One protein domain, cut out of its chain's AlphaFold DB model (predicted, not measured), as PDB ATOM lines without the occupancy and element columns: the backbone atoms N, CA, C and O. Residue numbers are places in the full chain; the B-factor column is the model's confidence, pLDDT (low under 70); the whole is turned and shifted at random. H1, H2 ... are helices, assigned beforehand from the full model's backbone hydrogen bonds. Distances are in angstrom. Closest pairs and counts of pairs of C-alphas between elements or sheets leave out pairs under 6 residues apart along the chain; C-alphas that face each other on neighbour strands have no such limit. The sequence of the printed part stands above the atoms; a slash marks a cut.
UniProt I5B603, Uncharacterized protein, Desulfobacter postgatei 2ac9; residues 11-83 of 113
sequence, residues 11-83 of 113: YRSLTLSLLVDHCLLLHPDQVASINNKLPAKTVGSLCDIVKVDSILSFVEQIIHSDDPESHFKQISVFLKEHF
ATOM      1  N   TYR A  11     -23.470 -28.649   3.662       73.50
ATOM      2  CA  TYR A  11     -22.126 -28.731   3.076       73.50
ATOM      3  C   TYR A  11     -21.875 -30.076   2.393       73.50
ATOM      4  O   TYR A  11     -21.376 -30.115   1.270       73.50
ATOM      5  N   ARG A  12     -22.243 -31.187   3.040       72.94
ATOM      6  CA  ARG A  12     -22.013 -32.537   2.503       72.94
ATOM      7  C   ARG A  12     -22.863 -32.817   1.269       72.94
ATOM      8  O   ARG A  12     -22.341 -33.343   0.292       72.94
ATOM      9  N   SER A  13     -24.142 -32.441   1.288       70.75
ATOM     10  CA  SER A  13     -25.019 -32.612   0.122       70.75
ATOM     11  C   SER A  13     -24.582 -31.749  -1.063       70.75
ATOM     12  O   SER A  13     -24.541 -32.250  -2.183       70.75
ATOM     13  N   LEU A  14     -24.177 -30.499  -0.822       75.62
ATOM     14  CA  LEU A  14     -23.652 -29.609  -1.860       75.62
ATOM     15  C   LEU A  14     -22.320 -30.114  -2.427       75.62
ATOM     16  O   LEU A  14     -22.136 -30.115  -3.639       75.62
ATOM     17  N   THR A  15     -21.426 -30.621  -1.573       79.81
ATOM     18  CA  THR A  15     -20.158 -31.230  -2.005       79.81
ATOM     19  C   THR A  15     -20.405 -32.460  -2.874       79.81
ATOM     20  O   THR A  15     -19.799 -32.591  -3.930       79.81
ATOM     21  N   LEU A  16     -21.321 -33.348  -2.471       74.62
ATOM     22  CA  LEU A  16     -21.682 -34.518  -3.272       74.62
ATOM     23  C   LEU A  16     -22.326 -34.123  -4.602       74.62
ATOM     24  O   LEU A  16     -21.986 -34.710  -5.622       74.62
ATOM     25  N   SER A  17     -23.212 -33.123  -4.607       76.25
ATOM     26  CA  SER A  17     -23.814 -32.616  -5.843       76.25
ATOM     27  C   SER A  17     -22.749 -32.072  -6.792       76.25
ATOM     28  O   SER A  17     -22.732 -32.454  -7.953       76.25
ATOM     29  N   LEU A  18     -21.814 -31.256  -6.291       77.94
ATOM     30  CA  LEU A  18     -20.715 -30.710  -7.093       77.94
ATOM     31  C   LEU A  18     -19.767 -31.794  -7.608       77.94
ATOM     32  O   LEU A  18     -19.341 -31.731  -8.753       77.94
ATOM     33  N   LEU A  19     -19.435 -32.796  -6.789       80.44
ATOM     34  CA  LEU A  19     -18.604 -33.921  -7.223       80.44
ATOM     35  C   LEU A  19     -19.292 -34.728  -8.329       80.44
ATOM     36  O   LEU A  19     -18.646 -35.093  -9.306       80.44
ATOM     37  N   VAL A  20     -20.598 -34.978  -8.200       74.00
ATOM     38  CA  VAL A  20     -21.387 -35.657  -9.237       74.00
ATOM     39  C   VAL A  20     -21.453 -34.813 -10.509       74.00
ATOM     40  O   VAL A  20     -21.211 -35.348 -11.590       74.00
ATOM     41  N   ASP A  21     -21.688 -33.504 -10.396       74.19
ATOM     42  CA  ASP A  21     -21.664 -32.586 -11.538       74.19
ATOM     43  C   ASP A  21     -20.288 -32.593 -12.224       74.19
ATOM     44  O   ASP A  21     -20.212 -32.678 -13.448       74.19
ATOM     45  N   HIS A  22     -19.192 -32.609 -11.457       77.69
ATOM     46  CA  HIS A  22     -17.833 -32.738 -11.990       77.69
ATOM     47  C   HIS A  22     -17.597 -34.062 -12.718       77.69
ATOM     48  O   HIS A  22     -17.000 -34.060 -13.792       77.69
ATOM     49  N   CYS A  23     -18.080 -35.185 -12.185       75.00
ATOM     50  CA  CYS A  23     -18.004 -36.469 -12.880       75.00
ATOM     51  C   CYS A  23     -18.787 -36.443 -14.203       75.00
ATOM     52  O   CYS A  23     -18.338 -37.009 -15.196       75.00
ATOM     53  N   LEU A  24     -19.929 -35.755 -14.247       71.56
ATOM     54  CA  LEU A  24     -20.743 -35.628 -15.458       71.56
ATOM     55  C   LEU A  24     -20.131 -34.686 -16.501       71.56
ATOM     56  O   LEU A  24     -20.367 -34.874 -17.694       71.56
ATOM     57  N   LEU A  25     -19.296 -33.726 -16.089       74.12
ATOM     58  CA  LEU A  25     -18.474 -32.931 -17.013       74.12
ATOM     59  C   LEU A  25     -17.454 -33.780 -17.785       74.12
ATOM     60  O   LEU A  25     -17.050 -33.385 -18.875       74.12
ATOM     61  N   LEU A  26     -17.077 -34.946 -17.255       78.38
ATOM     62  CA  LEU A  26     -16.174 -35.896 -17.911       78.38
ATOM     63  C   LEU A  26     -16.899 -36.870 -18.852       78.38
ATOM     64  O   LEU A  26     -16.242 -37.676 -19.509       78.38
ATOM     65  N   HIS A  27     -18.234 -36.818 -18.943       82.38
ATOM     66  CA  HIS A  27     -18.980 -37.672 -19.866       82.38
ATOM     67  C   HIS A  27     -18.584 -37.359 -21.324       82.38
ATOM     68  O   HIS A  27     -18.542 -36.177 -21.681       82.38
ATOM     69  N   PRO A  28     -18.355 -38.365 -22.195       83.69
ATOM     70  CA  PRO A  28     -17.893 -38.149 -23.569       83.69
ATOM     71  C   PRO A  28     -18.746 -37.145 -24.349       83.69
ATOM     72  O   PRO A  28     -18.213 -36.214 -24.948       83.69
ATOM     73  N   ASP A  29     -20.073 -37.257 -24.254       82.88
ATOM     74  CA  ASP A  29     -20.992 -36.306 -24.890       82.88
ATOM     75  C   ASP A  29     -20.856 -34.874 -24.378       82.88
ATOM     76  O   ASP A  29     -21.074 -33.920 -25.126       82.88
ATOM     77  N   GLN A  30     -20.551 -34.713 -23.092       85.12
ATOM     78  CA  GLN A  30     -20.416 -33.402 -22.479       85.12
ATOM     79  C   GLN A  30     -19.097 -32.759 -22.902       85.12
ATOM     80  O   GLN A  30     -19.081 -31.604 -23.322       85.12
ATOM     81  N   VAL A  31     -18.015 -33.541 -22.895       86.88
ATOM     82  CA  VAL A  31     -16.707 -33.142 -23.424       86.88
ATOM     83  C   VAL A  31     -16.818 -32.770 -24.904       86.88
ATOM     84  O   VAL A  31     -16.321 -31.722 -25.312       86.88
ATOM     85  N   ALA A  32     -17.529 -33.567 -25.708       88.06
ATOM     86  CA  ALA A  32     -17.775 -33.270 -27.115       88.06
ATOM     87  C   ALA A  32     -18.568 -31.967 -27.299       88.06
ATOM     88  O   ALA A  32     -18.218 -31.164 -28.161       88.06
ATOM     89  N   SER A  33     -19.598 -31.719 -26.482       86.19
ATOM     90  CA  SER A  33     -20.366 -30.468 -26.540       86.19
ATOM     91  C   SER A  33     -19.484 -29.253 -26.230       86.19
ATOM     92  O   SER A  33     -19.445 -28.294 -27.001       86.19
ATOM     93  N   ILE A  34     -18.689 -29.335 -25.156       86.50
ATOM     94  CA  ILE A  34     -17.766 -28.273 -24.729       86.50
ATOM     95  C   ILE A  34     -16.709 -27.998 -25.806       86.50
ATOM     96  O   ILE A  34     -16.504 -26.843 -26.185       86.50
ATOM     97  N   ASN A  35     -16.078 -29.044 -26.348       89.44
ATOM     98  CA  ASN A  35     -15.053 -28.922 -27.389       89.44
ATOM     99  C   ASN A  35     -15.598 -28.267 -28.668       89.44
ATOM    100  O   ASN A  35     -14.883 -27.516 -29.330       89.44
ATOM    101  N   ASN A  36     -16.873 -28.499 -28.985       90.69
ATOM    102  CA  ASN A  36     -17.552 -27.909 -30.137       90.69
ATOM    103  C   ASN A  36     -18.216 -26.551 -29.838       90.69
ATOM    104  O   ASN A  36     -18.943 -26.032 -30.683       90.69
ATOM    105  N   LYS A  37     -17.971 -25.953 -28.659       88.38
ATOM    106  CA  LYS A  37     -18.591 -24.692 -28.199       88.38
ATOM    107  C   LYS A  37     -20.126 -24.726 -28.204       88.38
ATOM    108  O   LYS A  37     -20.777 -23.693 -28.360       88.38
ATOM    109  N   LEU A  38     -20.702 -25.912 -28.041       88.94
ATOM    110  CA  LEU A  38     -22.137 -26.114 -27.915       88.94
ATOM    111  C   LEU A  38     -22.560 -26.001 -26.441       88.94
ATOM    112  O   LEU A  38     -21.736 -26.176 -25.537       88.94
ATOM    113  N   PRO A  39     -23.843 -25.707 -26.164       84.88
ATOM    114  CA  PRO A  39     -24.355 -25.694 -24.801       84.88
ATOM    115  C   PRO A  39     -24.111 -27.027 -24.087       84.88
ATOM    116  O   PRO A  39     -24.306 -28.105 -24.654       84.88
ATOM    117  N   ALA A  40     -23.715 -26.959 -22.818       83.56
ATOM    118  CA  ALA A  40     -23.582 -28.145 -21.986       83.56
ATOM    119  C   ALA A  40     -24.951 -28.832 -21.817       83.56
ATOM    120  O   ALA A  40     -25.968 -28.178 -21.566       83.56
ATOM    121  N   LYS A  41     -24.976 -30.160 -21.938       84.25
ATOM    122  CA  LYS A  41     -26.150 -30.983 -21.644       84.25
ATOM    123  C   LYS A  41     -26.478 -30.890 -20.152       84.25
ATOM    124  O   LYS A  41     -25.581 -30.782 -19.313       84.25
ATOM    125  N   THR A  42     -27.765 -30.947 -19.809       83.50
ATOM    126  CA  THR A  42     -28.187 -30.949 -18.403       83.50
ATOM    127  C   THR A  42     -27.841 -32.284 -17.747       83.50
ATOM    128  O   THR A  42     -27.875 -33.331 -18.396       83.50
ATOM    129  N   VAL A  43     -27.580 -32.266 -16.439       77.06
ATOM    130  CA  VAL A  43     -27.312 -33.472 -15.637       77.06
ATOM    131  C   VAL A  43     -28.411 -34.523 -15.802       77.06
ATOM    132  O   VAL A  43     -28.115 -35.696 -16.001       77.06
ATOM    133  N   GLY A  44     -29.681 -34.100 -15.793       80.00
ATOM    134  CA  GLY A  44     -30.816 -34.996 -16.027       80.00
ATOM    135  C   GLY A  44     -30.734 -35.691 -17.388       80.00
ATOM    136  O   GLY A  44     -30.819 -36.913 -17.448       80.00
ATOM    137  N   SER A  45     -30.468 -34.930 -18.455       83.56
ATOM    138  CA  SER A  45     -30.350 -35.495 -19.805       83.56
ATOM    139  C   SER A  45     -29.170 -36.458 -19.957       83.56
ATOM    140  O   SER A  45     -29.319 -37.495 -20.591       83.56
ATOM    141  N   LEU A  46     -28.022 -36.165 -19.335       83.06
ATOM    142  CA  LEU A  46     -26.867 -37.068 -19.333       83.06
ATOM    143  C   LEU A  46     -27.175 -38.364 -18.582       83.06
ATOM    144  O   LEU A  46     -26.878 -39.444 -19.077       83.06
ATOM    145  N   CYS A  47     -27.823 -38.269 -17.420       83.19
ATOM    146  CA  CYS A  47     -28.276 -39.444 -16.682       83.19
ATOM    147  C   CYS A  47     -29.242 -40.305 -17.505       83.19
ATOM    148  O   CYS A  47     -29.196 -41.527 -17.402       83.19
ATOM    149  N   ASP A  48     -30.124 -39.696 -18.296       86.38
ATOM    150  CA  ASP A  48     -31.062 -40.443 -19.133       86.38
ATOM    151  C   ASP A  48     -30.367 -41.118 -20.322       86.38
ATOM    152  O   ASP A  48     -30.655 -42.283 -20.588       86.38
ATOM    153  N   ILE A  49     -29.393 -40.452 -20.953       87.12
ATOM    154  CA  ILE A  49     -28.532 -41.053 -21.987       87.12
ATOM    155  C   ILE A  49     -27.800 -42.273 -21.421       87.12
ATOM    156  O   ILE A  49     -27.966 -43.376 -21.932       87.12
ATOM    157  N   VAL A  50     -27.101 -42.114 -20.292       86.31
ATOM    158  CA  VAL A  50     -26.347 -43.208 -19.655       86.31
ATOM    159  C   VAL A  50     -27.247 -44.397 -19.310       86.31
ATOM    160  O   VAL A  50     -26.839 -45.548 -19.475       86.31
ATOM    161  N   LYS A  51     -28.481 -44.158 -18.840       85.81
ATOM    162  CA  LYS A  51     -29.440 -45.244 -18.566       85.81
ATOM    163  C   LYS A  51     -29.805 -46.005 -19.836       85.81
ATOM    164  O   LYS A  51     -29.833 -47.233 -19.798       85.81
ATOM    165  N   VAL A  52     -30.110 -45.296 -20.922       89.06
ATOM    166  CA  VAL A  52     -30.476 -45.918 -22.201       89.06
ATOM    167  C   VAL A  52     -29.296 -46.703 -22.764       89.06
ATOM    168  O   VAL A  52     -29.469 -47.874 -23.089       89.06
ATOM    169  N   ASP A  53     -28.099 -46.119 -22.779       89.50
ATOM    170  CA  ASP A  53     -26.880 -46.782 -23.253       89.50
ATOM    171  C   ASP A  53     -26.570 -48.044 -22.441       89.50
ATOM    172  O   ASP A  53     -26.246 -49.088 -23.004       89.50
ATOM    173  N   SER A  54     -26.751 -47.989 -21.117       87.50
ATOM    174  CA  SER A  54     -26.578 -49.161 -20.253       87.50
ATOM    175  C   SER A  54     -27.579 -50.270 -20.597       87.50
ATOM    176  O   SER A  54     -27.203 -51.436 -20.667       87.50
ATOM    177  N   ILE A  55     -28.850 -49.925 -20.842       88.81
ATOM    178  CA  ILE A  55     -29.877 -50.899 -21.238       88.81
ATOM    179  C   ILE A  55     -29.538 -51.517 -22.595       88.81
ATOM    180  O   ILE A  55     -29.611 -52.736 -22.735       88.81
ATOM    181  N   LEU A  56     -29.157 -50.702 -23.581       90.94
ATOM    182  CA  LEU A  56     -28.777 -51.183 -24.909       90.94
ATOM    183  C   LEU A  56     -27.570 -52.119 -24.837       90.94
ATOM    184  O   LEU A  56     -27.618 -53.199 -25.418       90.94
ATOM    185  N   SER A  57     -26.548 -51.762 -24.058       89.75
ATOM    186  CA  SER A  57     -25.376 -52.611 -23.838       89.75
ATOM    187  C   SER A  57     -25.744 -53.949 -23.184       89.75
ATOM    188  O   SER A  57     -25.258 -54.993 -23.612       89.75
ATOM    189  N   PHE A  58     -26.663 -53.964 -22.210       87.44
ATOM    190  CA  PHE A  58     -27.157 -55.223 -21.639       87.44
ATOM    191  C   PHE A  58     -27.928 -56.072 -22.654       87.44
ATOM    192  O   PHE A  58     -27.744 -57.286 -22.701       87.44
ATOM    193  N   VAL A  59     -28.788 -55.457 -23.469       89.38
ATOM    194  CA  VAL A  59     -29.525 -56.171 -24.521       89.38
ATOM    195  C   VAL A  59     -28.556 -56.769 -25.538       89.38
ATOM    196  O   VAL A  59     -28.707 -57.927 -25.919       89.38
ATOM    197  N   GLU A  60     -27.532 -56.017 -25.930       92.31
ATOM    198  CA  GLU A  60     -26.486 -56.486 -26.833       92.31
ATOM    199  C   GLU A  60     -25.724 -57.685 -26.251       92.31
ATOM    200  O   GLU A  60     -25.528 -58.676 -26.954       92.31
ATOM    201  N   GLN A  61     -25.366 -57.643 -24.963       89.19
ATOM    202  CA  GLN A  61     -24.719 -58.764 -24.269       89.19
ATOM    203  C   GLN A  61     -25.591 -60.021 -24.239       89.19
ATOM    204  O   GLN A  61     -25.077 -61.122 -24.417       89.19
ATOM    205  N   ILE A  62     -26.905 -59.868 -24.048       91.25
ATOM    206  CA  ILE A  62     -27.841 -60.996 -24.069       91.25
ATOM    207  C   ILE A  62     -27.912 -61.596 -25.474       91.25
ATOM    208  O   ILE A  62     -27.795 -62.808 -25.612       91.25
ATOM    209  N   ILE A  63     -28.079 -60.767 -26.511       92.44
ATOM    210  CA  ILE A  63     -28.227 -61.226 -27.902       92.44
ATOM    211  C   ILE A  63     -26.992 -62.000 -28.377       92.44
ATOM    212  O   ILE A  63     -27.134 -62.993 -29.083       92.44
ATOM    213  N   HIS A  64     -25.794 -61.560 -27.987       92.69
ATOM    214  CA  HIS A  64     -24.535 -62.194 -28.385       92.69
ATOM    215  C   HIS A  64     -24.090 -63.334 -27.453       92.69
ATOM    216  O   HIS A  64     -23.010 -63.887 -27.645       92.69
ATOM    217  N   SER A  65     -24.884 -63.680 -26.438       91.44
ATOM    218  CA  SER A  65     -24.575 -64.777 -25.523       91.44
ATOM    219  C   SER A  65     -24.878 -66.131 -26.168       91.44
ATOM    220  O   SER A  65     -25.898 -66.287 -26.833       91.44
ATOM    221  N   ASP A  66     -24.059 -67.145 -25.871       90.50
ATOM    222  CA  ASP A  66     -24.301 -68.527 -26.325       90.50
ATOM    223  C   ASP A  66     -25.632 -69.108 -25.795       90.50
ATOM    224  O   ASP A  66     -26.243 -69.967 -26.427       90.50
ATOM    225  N   ASP A  67     -26.091 -68.617 -24.637       92.44
ATOM    226  CA  ASP A  67     -27.379 -68.934 -24.015       92.44
ATOM    227  C   ASP A  67     -28.086 -67.643 -23.535       92.44
ATOM    228  O   ASP A  67     -27.949 -67.233 -22.373       92.44
ATOM    229  N   PRO A  68     -28.834 -66.966 -24.426       90.19
ATOM    230  CA  PRO A  68     -29.479 -65.687 -24.128       90.19
ATOM    231  C   PRO A  68     -30.543 -65.803 -23.030       90.19
ATOM    232  O   PRO A  68     -30.759 -64.856 -22.269       90.19
ATOM    233  N   GLU A  69     -31.208 -66.955 -22.905       90.38
ATOM    234  CA  GLU A  69     -32.275 -67.144 -21.922       90.38
ATOM    235  C   GLU A  69     -31.711 -67.217 -20.498       90.38
ATOM    236  O   GLU A  69     -32.231 -66.574 -19.578       90.38
ATOM    237  N   SER A  70     -30.621 -67.965 -20.309       90.31
ATOM    238  CA  SER A  70     -29.921 -68.021 -19.024       90.31
ATOM    239  C   SER A  70     -29.324 -66.667 -18.649       90.31
ATOM    240  O   SER A  70     -29.514 -66.202 -17.521       90.31
ATOM    241  N   HIS A  71     -28.688 -65.979 -19.602       89.19
ATOM    242  CA  HIS A  71     -28.092 -64.664 -19.361       89.19
ATOM    243  C   HIS A  71     -29.150 -63.628 -18.950       89.19
ATOM    244  O   HIS A  71     -28.990 -62.919 -17.952       89.19
ATOM    245  N   PHE A  72     -30.291 -63.597 -19.646       90.31
ATOM    246  CA  PHE A  72     -31.412 -62.739 -19.274       90.31
ATOM    247  C   PHE A  72     -31.924 -63.041 -17.858       90.31
ATOM    248  O   PHE A  72     -32.160 -62.116 -17.077       90.31
ATOM    249  N   LYS A  73     -32.065 -64.323 -17.489       91.44
ATOM    250  CA  LYS A  73     -32.491 -64.715 -16.134       91.44
ATOM    251  C   LYS A  73     -31.525 -64.192 -15.073       91.44
ATOM    252  O   LYS A  73     -31.996 -63.584 -14.110       91.44
ATOM    253  N   GLN A  74     -30.216 -64.359 -15.272       88.38
ATOM    254  CA  GLN A  74     -29.176 -63.879 -14.351       88.38
ATOM    255  C   GLN A  74     -29.243 -62.361 -14.155       88.38
ATOM    256  O   GLN A  74     -29.312 -61.887 -13.019       88.38
ATOM    257  N   ILE A  75     -29.320 -61.598 -15.249       86.38
ATOM    258  CA  ILE A  75     -29.462 -60.137 -15.188       86.38
ATOM    259  C   ILE A  75     -30.768 -59.750 -14.487       86.38
ATOM    260  O   ILE A  75     -30.780 -58.838 -13.664       86.38
ATOM    261  N   SER A  76     -31.876 -60.449 -14.757       87.50
ATOM    262  CA  SER A  76     -33.161 -60.141 -14.121       87.50
ATOM    263  C   SER A  76     -33.119 -60.319 -12.599       87.50
ATOM    264  O   SER A  76     -33.710 -59.514 -11.876       87.50
ATOM    265  N   VAL A  77     -32.412 -61.347 -12.113       89.88
ATOM    266  CA  VAL A  77     -32.213 -61.597 -10.680       89.88
ATOM    267  C   VAL A  77     -31.365 -60.478 -10.088       89.88
ATOM    268  O   VAL A  77     -31.813 -59.811  -9.157       89.88
ATOM    269  N   PHE A  78     -30.220 -60.180 -10.706       86.56
ATOM    270  CA  PHE A  78     -29.334 -59.097 -10.282       86.56
ATOM    271  C   PHE A  78     -30.062 -57.744 -10.196       86.56
ATOM    272  O   PHE A  78     -29.985 -57.039  -9.187       86.56
ATOM    273  N   LEU A  79     -30.837 -57.382 -11.221       84.44
ATOM    274  CA  LEU A  79     -31.581 -56.122 -11.241       84.44
ATOM    275  C   LEU A  79     -32.649 -56.061 -10.143       84.44
ATOM    276  O   LEU A  79     -32.795 -55.030  -9.478       84.44
ATOM    277  N   LYS A  80     -33.385 -57.155  -9.920       86.00
ATOM    278  CA  LYS A  80     -34.404 -57.222  -8.866       86.00
ATOM    279  C   LYS A  80     -33.793 -57.105  -7.473       86.00
ATOM    280  O   LYS A  80     -34.330 -56.372  -6.650       86.00
ATOM    281  N   GLU A  81     -32.668 -57.766  -7.222       85.31
ATOM    282  CA  GLU A  81     -32.002 -57.750  -5.917       85.31
ATOM    283  C   GLU A  81     -31.364 -56.392  -5.594       85.31
ATOM    284  O   GLU A  81     -31.466 -55.900  -4.466       85.31
ATOM    285  N   HIS A  82     -30.731 -55.751  -6.580       79.50
ATOM    286  CA  HIS A  82     -29.930 -54.552  -6.336       79.50
ATOM    287  C   HIS A  82     -30.671 -53.233  -6.583       79.50
ATOM    288  O   HIS A  82     -30.428 -52.259  -5.863       79.50
ATOM    289  N   PHE A  83     -31.586 -53.183  -7.555       74.94
ATOM    290  CA  PHE A  83     -32.221 -51.932  -7.993       74.94
ATOM    291  C   PHE A  83     -33.699 -51.834  -7.606       74.94
ATOM    292  O   PHE A  83     -34.187 -50.733  -7.337       74.94
TER     293      PHE A  83
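AT A GLANCE: This is residues 11 to 83 of the 113 residues of an uncharacterized protein of Desulfobacter postgatei 2ac9 (UniProt I5B603). Look for an open, flat frame: the long helix H3 is its base, H1 and H4 stand at its two ends, and residues 11 to 19 and 76 to 83 stick out to the same side. Short H2 lies beyond the H1 corner. The printed part has 73 residues with four named helices, H1 to H4, and no named strand: all helix. It is only just loose, close to extended, with radius of gyration of the C-alphas 16.7 A and spans of 44 by 33 by 14 A.

HOW THE PARTS SIT: H1, residues 11 to 25, is close to but not clearly touching H2, residues 28 to 35, at C-alphas 25 and 31, 6.7 A. H1 only just touches H3, residues 43 to 63, with 3 pairs of C-alphas within 8 A; the closest, Leu 24 and Val 43, are 6.9 A apart. H3 and H4, residues 68 to 82, touch only at the corner, C-alphas 62 and 68 being closest at 5.0 A. H1 and H4 are apart. In the four helices every O i to N i+4 pair is within hydrogen-bond range.

IN THESE COORDINATES: Find C-alpha 11 at (-22.126, -28.731, 3.076); H1 runs 20.8 A. H3 spans 30.4 A, and H4 21.0 A to C-alpha 82 at (-29.930, -54.552, -6.336).

THE WHOLE: C-alphas 11 and 66 are farthest apart, 49.5 A. The printed part has no cut and no long link; no printed residue is under 70.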